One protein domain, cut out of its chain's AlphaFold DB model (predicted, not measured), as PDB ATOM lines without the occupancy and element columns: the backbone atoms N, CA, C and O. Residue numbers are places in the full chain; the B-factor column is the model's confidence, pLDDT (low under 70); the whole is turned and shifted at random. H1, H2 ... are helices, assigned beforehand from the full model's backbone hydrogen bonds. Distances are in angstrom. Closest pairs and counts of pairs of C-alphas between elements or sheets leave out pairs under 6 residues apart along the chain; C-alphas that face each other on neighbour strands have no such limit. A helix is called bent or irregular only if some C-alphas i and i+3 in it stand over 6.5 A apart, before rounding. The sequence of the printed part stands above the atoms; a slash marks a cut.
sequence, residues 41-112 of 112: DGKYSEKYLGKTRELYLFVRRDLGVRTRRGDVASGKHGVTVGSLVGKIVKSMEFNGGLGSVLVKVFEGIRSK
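What this domain is: This is residues 41 to 112 of the 112 residues of an uncharacterized protein of Melampsora larici-populina (strain 98AG31 / pathotype 3-4-7) (UniProt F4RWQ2). Two helices, H1 and H3, lie side by side and run opposite ways, and a third, H2, is set nearly square to both, close to the last part of H1 and the first residue of H3. A long loop, residues 63 to 80, swings out between H1 and H2, and its residues 72 to 77 stick out free at one end of a flat, loose model. The printed part has 72 residues, with three named helices in the order H1, H2, H3, and no named strand; the class is all helix. The radius of gyration of the C-alphas is 14.3 A, and the spans are 48 by 29 by 14 A.

Where its parts are: Start at Asp 41 and go on to C-alpha 50 at (203.292, 133.826, 244.396), where H1 begins; it covers residues 50 to 62 and is 18.4 A long. H1 is irregular: C-alphas 51 and 54 are 7.4 A apart. Next find H2, residues 81 to 90, 14.3 A long, with C-alpha 81 at (212.517, 148.471, 225.629). H3, residues 98 to 110, runs 18.5 A to C-alpha 110 at (211.227, 122.607, 245.233).

How they stand to each other: Look first at H1 and H3, which touch, their closest C-alphas being those of Leu 55 and Val 101, 6.1 A apart. They run opposite ways at a shallow tilt of 15 degrees. H2 is close to H1 but not clearly touching, about perpendicular at 79 degrees; the closest C-alphas, of Val 59 and Ile 88, are 7.2 A apart. H2 is likewise close to H3 but not clearly touching, about perpendicular at 80 degrees, with the C-alphas of Ile 88 and Leu 98 closest at 7.6 A. In H2 and H3 every O i to N i+4 pair is within hydrogen-bond range; in H1, 7 of 9 are.

The domain as a whole: The C-alphas farthest apart are those of Gly 75 and Lys 112, 48.5 A. The printed part has no cut; the link from H1 to H2 is long, and that from H2 to H3 short. The mean pLDDT of the printed part is 82.3, and it is under 70 at residues 71 to 78, 95 and 112.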
ATOM      1  N   ASP A  41     206.856 150.954 242.227       80.62
ATOM      2  CA  ASP A  41     206.798 149.913 241.206       80.62
ATOM      3  C   ASP A  41     206.702 148.518 241.831       80.62
ATOM      4  O   ASP A  41     207.582 148.048 242.549       80.62
ATOM      5  N   GLY A  42     205.612 147.827 241.502       75.31
ATOM      6  CA  GLY A  42     205.351 146.473 241.966       75.31
ATOM      7  C   GLY A  42     204.468 146.355 243.201       75.31
ATOM      8  O   GLY A  42     203.928 145.268 243.394       75.31
ATOM      9  N   LYS A  43     204.210 147.442 243.945       83.88
ATOM     10  CA  LYS A  43     203.394 147.441 245.177       83.88
ATOM     11  C   LYS A  43     202.055 146.710 245.024       83.88
ATOM     12  O   LYS A  43     201.706 145.868 245.847       83.88
ATOM     13  N   TYR A  44     201.311 147.000 243.958       82.88
ATOM     14  CA  TYR A  44     199.998 146.387 243.715       82.88
ATOM     15  C   TYR A  44     200.073 144.941 243.213       82.88
ATOM     16  O   TYR A  44     199.140 144.165 243.428       82.88
ATOM     17  N   SER A  45     201.176 144.575 242.558       83.62
ATOM     18  CA  SER A  45     201.362 143.251 241.967       83.62
ATOM     19  C   SER A  45     201.785 142.214 243.001       83.62
ATOM     20  O   SER A  45     201.445 141.050 242.830       83.62
ATOM     21  N   GLU A  46     202.480 142.611 244.075       85.06
ATOM     22  CA  GLU A  46     203.132 141.692 245.022       85.06
ATOM     23  C   GLU A  46     202.259 140.534 245.504       85.06
ATOM     24  O   GLU A  46     202.700 139.383 245.499       85.06
ATOM     25  N   LYS A  47     201.004 140.825 245.864       87.69
ATOM     26  CA  LYS A  47     200.048 139.828 246.370       87.69
ATOM     27  C   LYS A  47     199.675 138.742 245.355       87.69
ATOM     28  O   LYS A  47     199.161 137.702 245.749       87.69
ATOM     29  N   TYR A  48     199.924 138.967 244.067       88.81
ATOM     30  CA  TYR A  48     199.522 138.074 242.979       88.81
ATOM     31  C   TYR A  48     200.680 137.267 242.382       88.81
ATOM     32  O   TYR A  48     200.453 136.415 241.529       88.81
ATOM     33  N   LEU A  49     201.923 137.518 242.802       89.06
ATOM     34  CA  LEU A  49     203.106 136.942 242.148       89.06
ATOM     35  C   LEU A  49     203.446 135.528 242.632       89.06
ATOM     36  O   LEU A  49     204.129 134.778 241.937       89.06
ATOM     37  N   GLY A  50     202.993 135.141 243.827       89.12
ATOM     38  CA  GLY A  50     203.292 133.826 244.396       89.12
ATOM     39  C   GLY A  50     204.797 133.519 244.384       89.12
ATOM     40  O   GLY A  50     205.604 134.306 244.875       89.12
ATOM     41  N   LYS A  51     205.185 132.383 243.789       87.88
ATOM     42  CA  LYS A  51     206.583 131.911 243.754       87.88
ATOM     43  C   LYS A  51     207.519 132.765 242.884       87.88
ATOM     44  O   LYS A  51     208.729 132.678 243.046       87.88
ATOM     45  N   THR A  52     206.994 133.589 241.975       89.62
ATOM     46  CA  THR A  52     207.817 134.448 241.100       89.62
ATOM     47  C   THR A  52     208.031 135.848 241.676       89.62
ATOM     48  O   THR A  52     208.672 136.682 241.032       89.62
ATOM     49  N   ARG A  53     207.534 136.106 242.897       90.44
ATOM     50  CA  ARG A  53     207.642 137.398 243.585       90.44
ATOM     51  C   ARG A  53     209.070 137.930 243.612       90.44
ATOM     52  O   ARG A  53     209.281 139.076 243.234       90.44
ATOM     53  N   GLU A  54     210.032 137.102 244.003       90.69
ATOM     54  CA  GLU A  54     211.434 137.517 244.140       90.69
ATOM     55  C   GLU A  54     212.040 137.964 242.805       90.69
ATOM     56  O   GLU A  54     212.661 139.020 242.726       90.69
ATOM     57  N   LEU A  55     211.778 137.223 241.722       92.19
ATOM     58  CA  LEU A  55     212.233 137.601 240.382       92.19
ATOM     59  C   LEU A  55     211.612 138.924 239.921       92.19
ATOM     60  O   LEU A  55     212.291 139.781 239.359       92.19
ATOM     61  N   TYR A  56     210.316 139.098 240.160       91.88
ATOM     62  CA  TYR A  56     209.617 140.318 239.783       91.88
ATOM     63  C   TYR A  56     210.123 141.533 240.570       91.88
ATOM     64  O   TYR A  56     210.370 142.584 239.976       91.88
ATOM     65  N   LEU A  57     210.299 141.400 241.889       89.88
ATOM     66  CA  LEU A  57     210.806 142.476 242.741       89.88
ATOM     67  C   LEU A  57     212.244 142.843 242.392       89.88
ATOM     68  O   LEU A  57     212.528 144.029 242.284       89.88
ATOM     69  N   PHE A  58     213.100 141.867 242.098       91.31
ATOM     70  CA  PHE A  58     214.446 142.134 241.596       91.31
ATOM     71  C   PHE A  58     214.422 143.011 240.336       91.31
ATOM     72  O   PHE A  58     215.116 144.021 240.244       91.31
ATOM     73  N   VAL A  59     213.563 142.693 239.364       91.75
ATOM     74  CA  VAL A  59     213.452 143.495 238.135       91.75
ATOM     75  C   VAL A  59     212.892 144.897 238.420       91.75
ATOM     76  O   VAL A  59     213.420 145.888 237.911       91.75
ATOM     77  N   ARG A  60     211.820 145.007 239.213       90.81
ATOM     78  CA  ARG A  60     211.126 146.286 239.452       90.81
ATOM     79  C   ARG A  60     211.871 147.213 240.410       90.81
ATOM     80  O   ARG A  60     212.012 148.392 240.096       90.81
ATOM     81  N   ARG A  61     212.340 146.683 241.540       88.12
ATOM     82  CA  ARG A  61     213.011 147.434 242.606       88.12
ATOM     83  C   ARG A  61     214.512 147.504 242.371       88.12
ATOM     84  O   ARG A  61     215.030 148.600 242.185       88.12
ATOM     85  N   ASP A  62     215.184 146.360 242.286       89.31
ATOM     86  CA  ASP A  62     216.654 146.322 242.321       89.31
ATOM     87  C   ASP A  62     217.272 146.807 241.001       89.31
ATOM     88  O   ASP A  62     218.196 147.618 240.995       89.31
ATOM     89  N   LEU A  63     216.725 146.382 239.856       90.44
ATOM     90  CA  LEU A  63     217.156 146.870 238.537       90.44
ATOM     91  C   LEU A  63     216.496 148.202 238.135       90.44
ATOM     92  O   LEU A  63     216.872 148.816 237.126       90.44
ATOM     93  N   GLY A  64     215.486 148.651 238.884       88.31
ATOM     94  CA  GLY A  64     214.727 149.867 238.591       88.31
ATOM     95  C   GLY A  64     214.058 149.844 237.212       88.31
ATOM     96  O   GLY A  64     214.005 150.872 236.522       88.31
ATOM     97  N   VAL A  65     213.614 148.671 236.747       89.31
ATOM     98  CA  VAL A  65     212.868 148.527 235.489       89.31
ATOM     99  C   VAL A  65     211.406 148.861 235.763       89.31
ATOM    100  O   VAL A  65     210.606 148.004 236.141       89.31
ATOM    101  N   ARG A  66     211.050 150.130 235.563       85.69
ATOM    102  CA  ARG A  66     209.716 150.650 235.881       85.69
ATOM    103  C   ARG A  66     208.607 150.088 234.999       85.69
ATOM    104  O   ARG A  66     208.841 149.644 233.867       85.69
ATOM    105  N   THR A  67     207.379 150.122 235.505       83.94
ATOM    106  CA  THR A  67     206.185 149.807 234.716       83.94
ATOM    107  C   THR A  67     206.047 150.823 233.586       83.94
ATOM    108  O   THR A  67     206.021 152.032 233.811       83.94
ATOM    109  N   ARG A  68     205.972 150.344 232.342       79.56
ATOM    110  CA  ARG A  68     205.880 151.227 231.177       79.56
ATOM    111  C   ARG A  68     204.445 151.682 230.952       79.56
ATOM    112  O   ARG A  68     203.516 150.876 230.980       79.56
ATOM    113  N   ARG A  69     204.282 152.969 230.645       78.50
ATOM    114  CA  ARG A  69     203.109 153.468 229.920       78.50
ATOM    115  C   ARG A  69     203.377 153.242 228.428       78.50
ATOM    116  O   ARG A  69     204.525 153.275 228.004       78.50
ATOM    117  N   GLY A  70     202.356 152.924 227.637       70.25
ATOM    118  CA  GLY A  70     202.540 152.780 226.191       70.25
ATOM    119  C   GLY A  70     203.022 154.105 225.595       70.25
ATOM    120  O   GLY A  70     202.257 155.062 225.555       70.25
ATOM    121  N   ASP A  71     204.281 154.163 225.158       61.41
ATOM    122  CA  ASP A  71     204.928 155.400 224.685       61.41
ATOM    123  C   ASP A  71     204.477 155.822 223.273       61.41
ATOM    124  O   ASP A  71     204.741 156.939 222.839       61.41
ATOM    125  N   VAL A  72     203.762 154.949 222.555       54.72
ATOM    126  CA  VAL A  72     203.373 155.164 221.148       54.72
ATOM    127  C   VAL A  72     202.445 156.373 220.984       54.72
ATOM    128  O   VAL A  72     202.517 157.067 219.978       54.72
ATOM    129  N   ALA A  73     201.616 156.674 221.986       47.75
ATOM    130  CA  ALA A  73     200.683 157.797 221.922       47.75
ATOM    131  C   ALA A  73     201.291 159.144 222.362       47.75
ATOM    132  O   ALA A  73     200.691 160.183 222.112       47.75
ATOM    133  N   SER A  74     202.443 159.154 223.048       56.62
ATOM    134  CA  SER A  74     202.947 160.366 223.713       56.62
ATOM    135  C   SER A  74     203.995 161.141 222.914       56.62
ATOM    136  O   SER A  74     204.340 162.251 223.314       56.62
ATOM    137  N   GLY A  75     204.526 160.578 221.818       55.09
ATOM    138  CA  GLY A  75     205.530 161.226 220.961       55.09
ATOM    139  C   GLY A  75     206.855 161.568 221.662       55.09
ATOM    140  O   GLY A  75     207.712 162.220 221.075       55.09
ATOM    141  N   LYS A  76     207.040 161.145 222.919       58.09
ATOM    142  CA  LYS A  76     208.227 161.436 223.727       58.09
ATOM    143  C   LYS A  76     209.212 160.273 223.648       58.09
ATOM    144  O   LYS A  76     208.831 159.115 223.807       58.09
ATOM    145  N   HIS A  77     210.495 160.580 223.462       56.41
ATOM    146  CA  HIS A  77     211.585 159.609 223.568       56.41
ATOM    147  C   HIS A  77     211.793 159.210 225.036       56.41
ATOM    148  O   HIS A  77     212.612 159.779 225.752       56.41
ATOM    149  N   GLY A  78     210.976 158.267 225.505       63.84
ATOM    150  CA  GLY A  78     211.126 157.630 226.809       63.84
ATOM    151  C   GLY A  78     212.219 156.558 226.826       63.84
ATOM    152  O   GLY A  78     212.894 156.286 225.834       63.84
ATOM    153  N   VAL A  79     212.365 155.912 227.983       73.25
ATOM    154  CA  VAL A  79     213.250 154.755 228.173       73.25
ATOM    155  C   VAL A  79     212.812 153.625 227.230       73.25
ATOM    156  O   VAL A  79     211.686 153.131 227.314       73.25
ATOM    157  N   THR A  80     213.691 153.214 226.313       81.25
ATOM    158  CA  THR A  80     213.361 152.205 225.295       81.25
ATOM    159  C   THR A  80     213.273 150.808 225.905       81.25
ATOM    160  O   THR A  80     213.949 150.508 226.893       81.25
ATOM    161  N   VAL A  81     212.514 149.905 225.271       83.00
ATOM    162  CA  VAL A  81     212.517 148.471 225.629       83.00
ATOM    163  C   VAL A  81     213.942 147.932 225.684       83.00
ATOM    164  O   VAL A  81     214.313 147.300 226.668       83.00
ATOM    165  N   GLY A  82     214.748 148.234 224.660       85.38
ATOM    166  CA  GLY A  82     216.131 147.770 224.573       85.38
ATOM    167  C   GLY A  82     216.970 148.204 225.772       85.38
ATOM    168  O   GLY A  82     217.697 147.390 226.331       85.38
ATOM    169  N   SER A  83     216.816 149.447 226.239       85.81
ATOM    170  CA  SER A  83     217.546 149.924 227.419       85.81
ATOM    171  C   SER A  83     217.143 149.200 228.713       85.81
ATOM    172  O   SER A  83     218.005 148.903 229.537       85.81
ATOM    173  N   LEU A  84     215.862 148.850 228.882       88.31
ATOM    174  CA  LEU A  84     215.384 148.087 230.040       88.31
ATOM    175  C   LEU A  84     215.854 146.632 229.996       88.31
ATOM    176  O   LEU A  84     216.335 146.114 231.001       88.31
ATOM    177  N   VAL A  85     215.757 145.993 228.829       88.69
ATOM    178  CA  VAL A  85     216.267 144.634 228.612       88.69
ATOM    179  C   VAL A  85     217.776 144.598 228.839       88.69
ATOM    180  O   VAL A  85     218.265 143.694 229.508       88.69
ATOM    181  N   GLY A  86     218.507 145.622 228.394       90.94
ATOM    182  CA  GLY A  86     219.940 145.756 228.644       90.94
ATOM    183  C   GLY A  86     220.303 145.749 230.131       90.94
ATOM    184  O   GLY A  86     221.310 145.151 230.498       90.94
ATOM    185  N   LYS A  87     219.478 146.337 231.012       90.50
ATOM    186  CA  LYS A  87     219.692 146.248 232.470       90.50
ATOM    187  C   LYS A  87     219.562 144.813 232.983       90.50
ATOM    188  O   LYS A  87     220.368 144.386 233.804       90.50
ATOM    189  N   ILE A  88     218.575 144.071 232.483       91.00
ATOM    190  CA  ILE A  88     218.346 142.669 232.857       91.00
ATOM    191  C   ILE A  88     219.494 141.793 232.357       91.00
ATOM    192  O   ILE A  88     220.018 140.993 233.124       91.00
ATOM    193  N   VAL A  89     219.925 141.971 231.107       90.81
ATOM    194  CA  VAL A  89     221.047 141.212 230.535       90.81
ATOM    195  C   VAL A  89     222.325 141.464 231.328       90.81
ATOM    196  O   VAL A  89     222.936 140.511 231.792       90.81
ATOM    197  N   LYS A  90     222.670 142.732 231.592       90.38
ATOM    198  CA  LYS A  90     223.830 143.070 232.431       90.38
ATOM    199  C   LYS A  90     223.744 142.409 233.806       90.38
ATOM    200  O   LYS A  90     224.740 141.914 234.308       90.38
ATOM    201  N   SER A  91     222.545 142.308 234.386       91.69
ATOM    202  CA  SER A  91     222.348 141.649 235.682       91.69
ATOM    203  C   SER A  91     222.701 140.166 235.740       91.69
ATOM    204  O   SER A  91     222.812 139.616 236.833       91.69
ATOM    205  N   MET A  92     222.897 139.514 234.596       88.94
ATOM    206  CA  MET A  92     223.379 138.136 234.536       88.94
ATOM    207  C   MET A  92     224.891 138.036 234.771       88.94
ATOM    208  O   MET A  92     225.372 136.966 235.126       88.94
ATOM    209  N   GLU A  93     225.633 139.128 234.589       86.12
ATOM    210  CA  GLU A  93     227.098 139.131 234.550       86.12
ATOM    211  C   GLU A  93     227.746 139.359 235.927       86.12
ATOM    212  O   GLU A  93     228.948 139.154 236.076       86.12
ATOM    213  N   PHE A  94     226.983 139.765 236.949       80.75
ATOM    214  CA  PHE A  94     227.513 140.064 238.285       80.75
ATOM    215  C   PHE A  94     227.020 139.101 239.373       80.75
ATOM    216  O   PHE A  94     225.863 138.673 239.396       80.75
ATOM    217  N   ASN A  95     227.901 138.817 240.338       68.69
ATOM    218  CA  ASN A  95     227.579 138.036 241.533       68.69
ATOM    219  C   ASN A  95     226.476 138.719 242.353       68.69
ATOM    220  O   ASN A  95     226.530 139.920 242.604       68.69
ATOM    221  N   GLY A  96     225.470 137.947 242.773       75.25
ATOM    222  CA  GLY A  96     224.275 138.493 243.431       75.25
ATOM    223  C   GLY A  96     223.248 139.110 242.472       75.25
ATOM    224  O   GLY A  96     222.225 139.615 242.920       75.25
ATOM    225  N   GLY A  97     223.485 139.041 241.157       85.12
ATOM    226  CA  GLY A  97     222.526 139.419 240.125       85.12
ATOM    227  C   GLY A  97     221.467 138.342 239.864       85.12
ATOM    228  O   GLY A  97     221.146 137.525 240.734       85.12
ATOM    229  N   LEU A  98     220.941 138.301 238.638       89.12
ATOM    230  CA  LEU A  98     219.787 137.473 238.263       89.12
ATOM    231  C   LEU A  98     219.969 135.987 238.600       89.12
ATOM    232  O   LEU A  98     219.028 135.347 239.066       89.12
ATOM    233  N   GLY A  99     221.177 135.447 238.412       88.31
ATOM    234  CA  GLY A  99     221.477 134.046 238.716       88.31
ATOM    235  C   GLY A  99     221.159 133.676 240.168       88.31
ATOM    236  O   GLY A  99     220.534 132.652 240.425       88.31
ATOM    237  N   SER A 100     221.496 134.553 241.117       88.19
ATOM    238  CA  SER A 100     221.240 134.330 242.546       88.19
ATOM    239  C   SER A 100     219.747 134.366 242.895       88.19
ATOM    240  O   SER A 100     219.274 133.596 243.729       88.19
ATOM    241  N   VAL A 101     218.983 135.228 242.222       91.19
ATOM    242  CA  VAL A 101     217.533 135.345 242.403       91.19
ATOM    243  C   VAL A 101     216.828 134.115 241.842       91.19
ATOM    244  O   VAL A 101     215.911 133.590 242.471       91.19
ATOM    245  N   LEU A 102     217.286 133.611 240.694       90.12
ATOM    246  CA  LEU A 102     216.757 132.387 240.101       90.12
ATOM    247  C   LEU A 102     216.963 131.179 241.015       90.12
ATOM    248  O   LEU A 102     216.027 130.400 241.180       90.12
ATOM    249  N   VAL A 103     218.125 131.052 241.667       89.56
ATOM    250  CA  VAL A 103     218.363 129.987 242.658       89.56
ATOM    251  C   VAL A 103     217.309 130.030 243.770       89.56
ATOM    252  O   VAL A 103     216.635 129.025 243.988       89.56
ATOM    253  N   LYS A 104     217.068 131.199 244.381       87.31
ATOM    254  CA  LYS A 104     216.037 131.367 245.428       87.31
ATOM    255  C   LYS A 104     214.640 130.973 244.946       87.31
ATOM    256  O   LYS A 104     213.885 130.318 245.664       87.31
ATOM    257  N   VAL A 105     214.287 131.362 243.720       89.62
ATOM    258  CA  VAL A 105     212.999 130.999 243.113       89.62
ATOM    259  C   VAL A 105     212.895 129.483 242.931       89.62
ATOM    260  O   VAL A 105     211.874 128.899 243.287       89.62
ATOM    261  N   PHE A 106     213.940 128.825 242.424       89.25
ATOM    262  CA  PHE A 106     213.943 127.373 242.230       89.25
ATOM    263  C   PHE A 106     213.909 126.594 243.549       89.25
ATOM    264  O   PHE A 106     213.202 125.588 243.637       89.25
ATOM    265  N   GLU A 107     214.595 127.069 244.586       87.19
ATOM    266  CA  GLU A 107     214.521 126.504 245.938       87.19
ATOM    267  C   GLU A 107     213.104 126.613 246.514       87.19
ATOM    268  O   GLU A 107     212.541 125.614 246.962       87.19
ATOM    269  N   GLY A 108     212.467 127.785 246.403       82.19
ATOM    270  CA  GLY A 108     211.071 127.982 246.812       82.19
ATOM    271  C   GLY A 108     210.053 127.199 245.968       82.19
ATOM    272  O   GLY A 108     208.920 126.949 246.395       82.19
ATOM    273  N   ILE A 109     210.423 126.785 244.752       83.19
ATOM    274  CA  ILE A 109     209.605 125.873 243.949       83.19
ATOM    275  C   ILE A 109     209.690 124.445 244.488       83.19
ATOM    276  O   ILE A 109     208.631 123.824 244.611       83.19
ATOM    277  N   ARG A 110     210.902 123.979 244.813       78.06
ATOM    278  CA  ARG A 110     211.227 122.607 245.233       78.06
ATOM    279  C   ARG A 110     210.846 122.254 246.671       78.06
ATOM    280  O   ARG A 110     210.766 121.075 246.974       78.06
ATOM    281  N   SER A 111     210.616 123.225 247.550       72.50
ATOM    282  CA  SER A 111     210.264 122.995 248.962       72.50
ATOM    283  C   SER A 111     208.807 122.541 249.210       72.50
ATOM    284  O   SER A 111     208.251 122.803 250.275       72.50
ATOM    285  N   LYS A 112     208.176 121.873 248.237       57.03
ATOM    286  CA  LYS A 112     206.842 121.256 248.334       57.03
ATOM    287  C   LYS A 112     206.923 119.784 247.964       57.03
ATOM    288  O   LYS A 112     206.119 119.024 248.536       57.03
TER     289      LYS A 112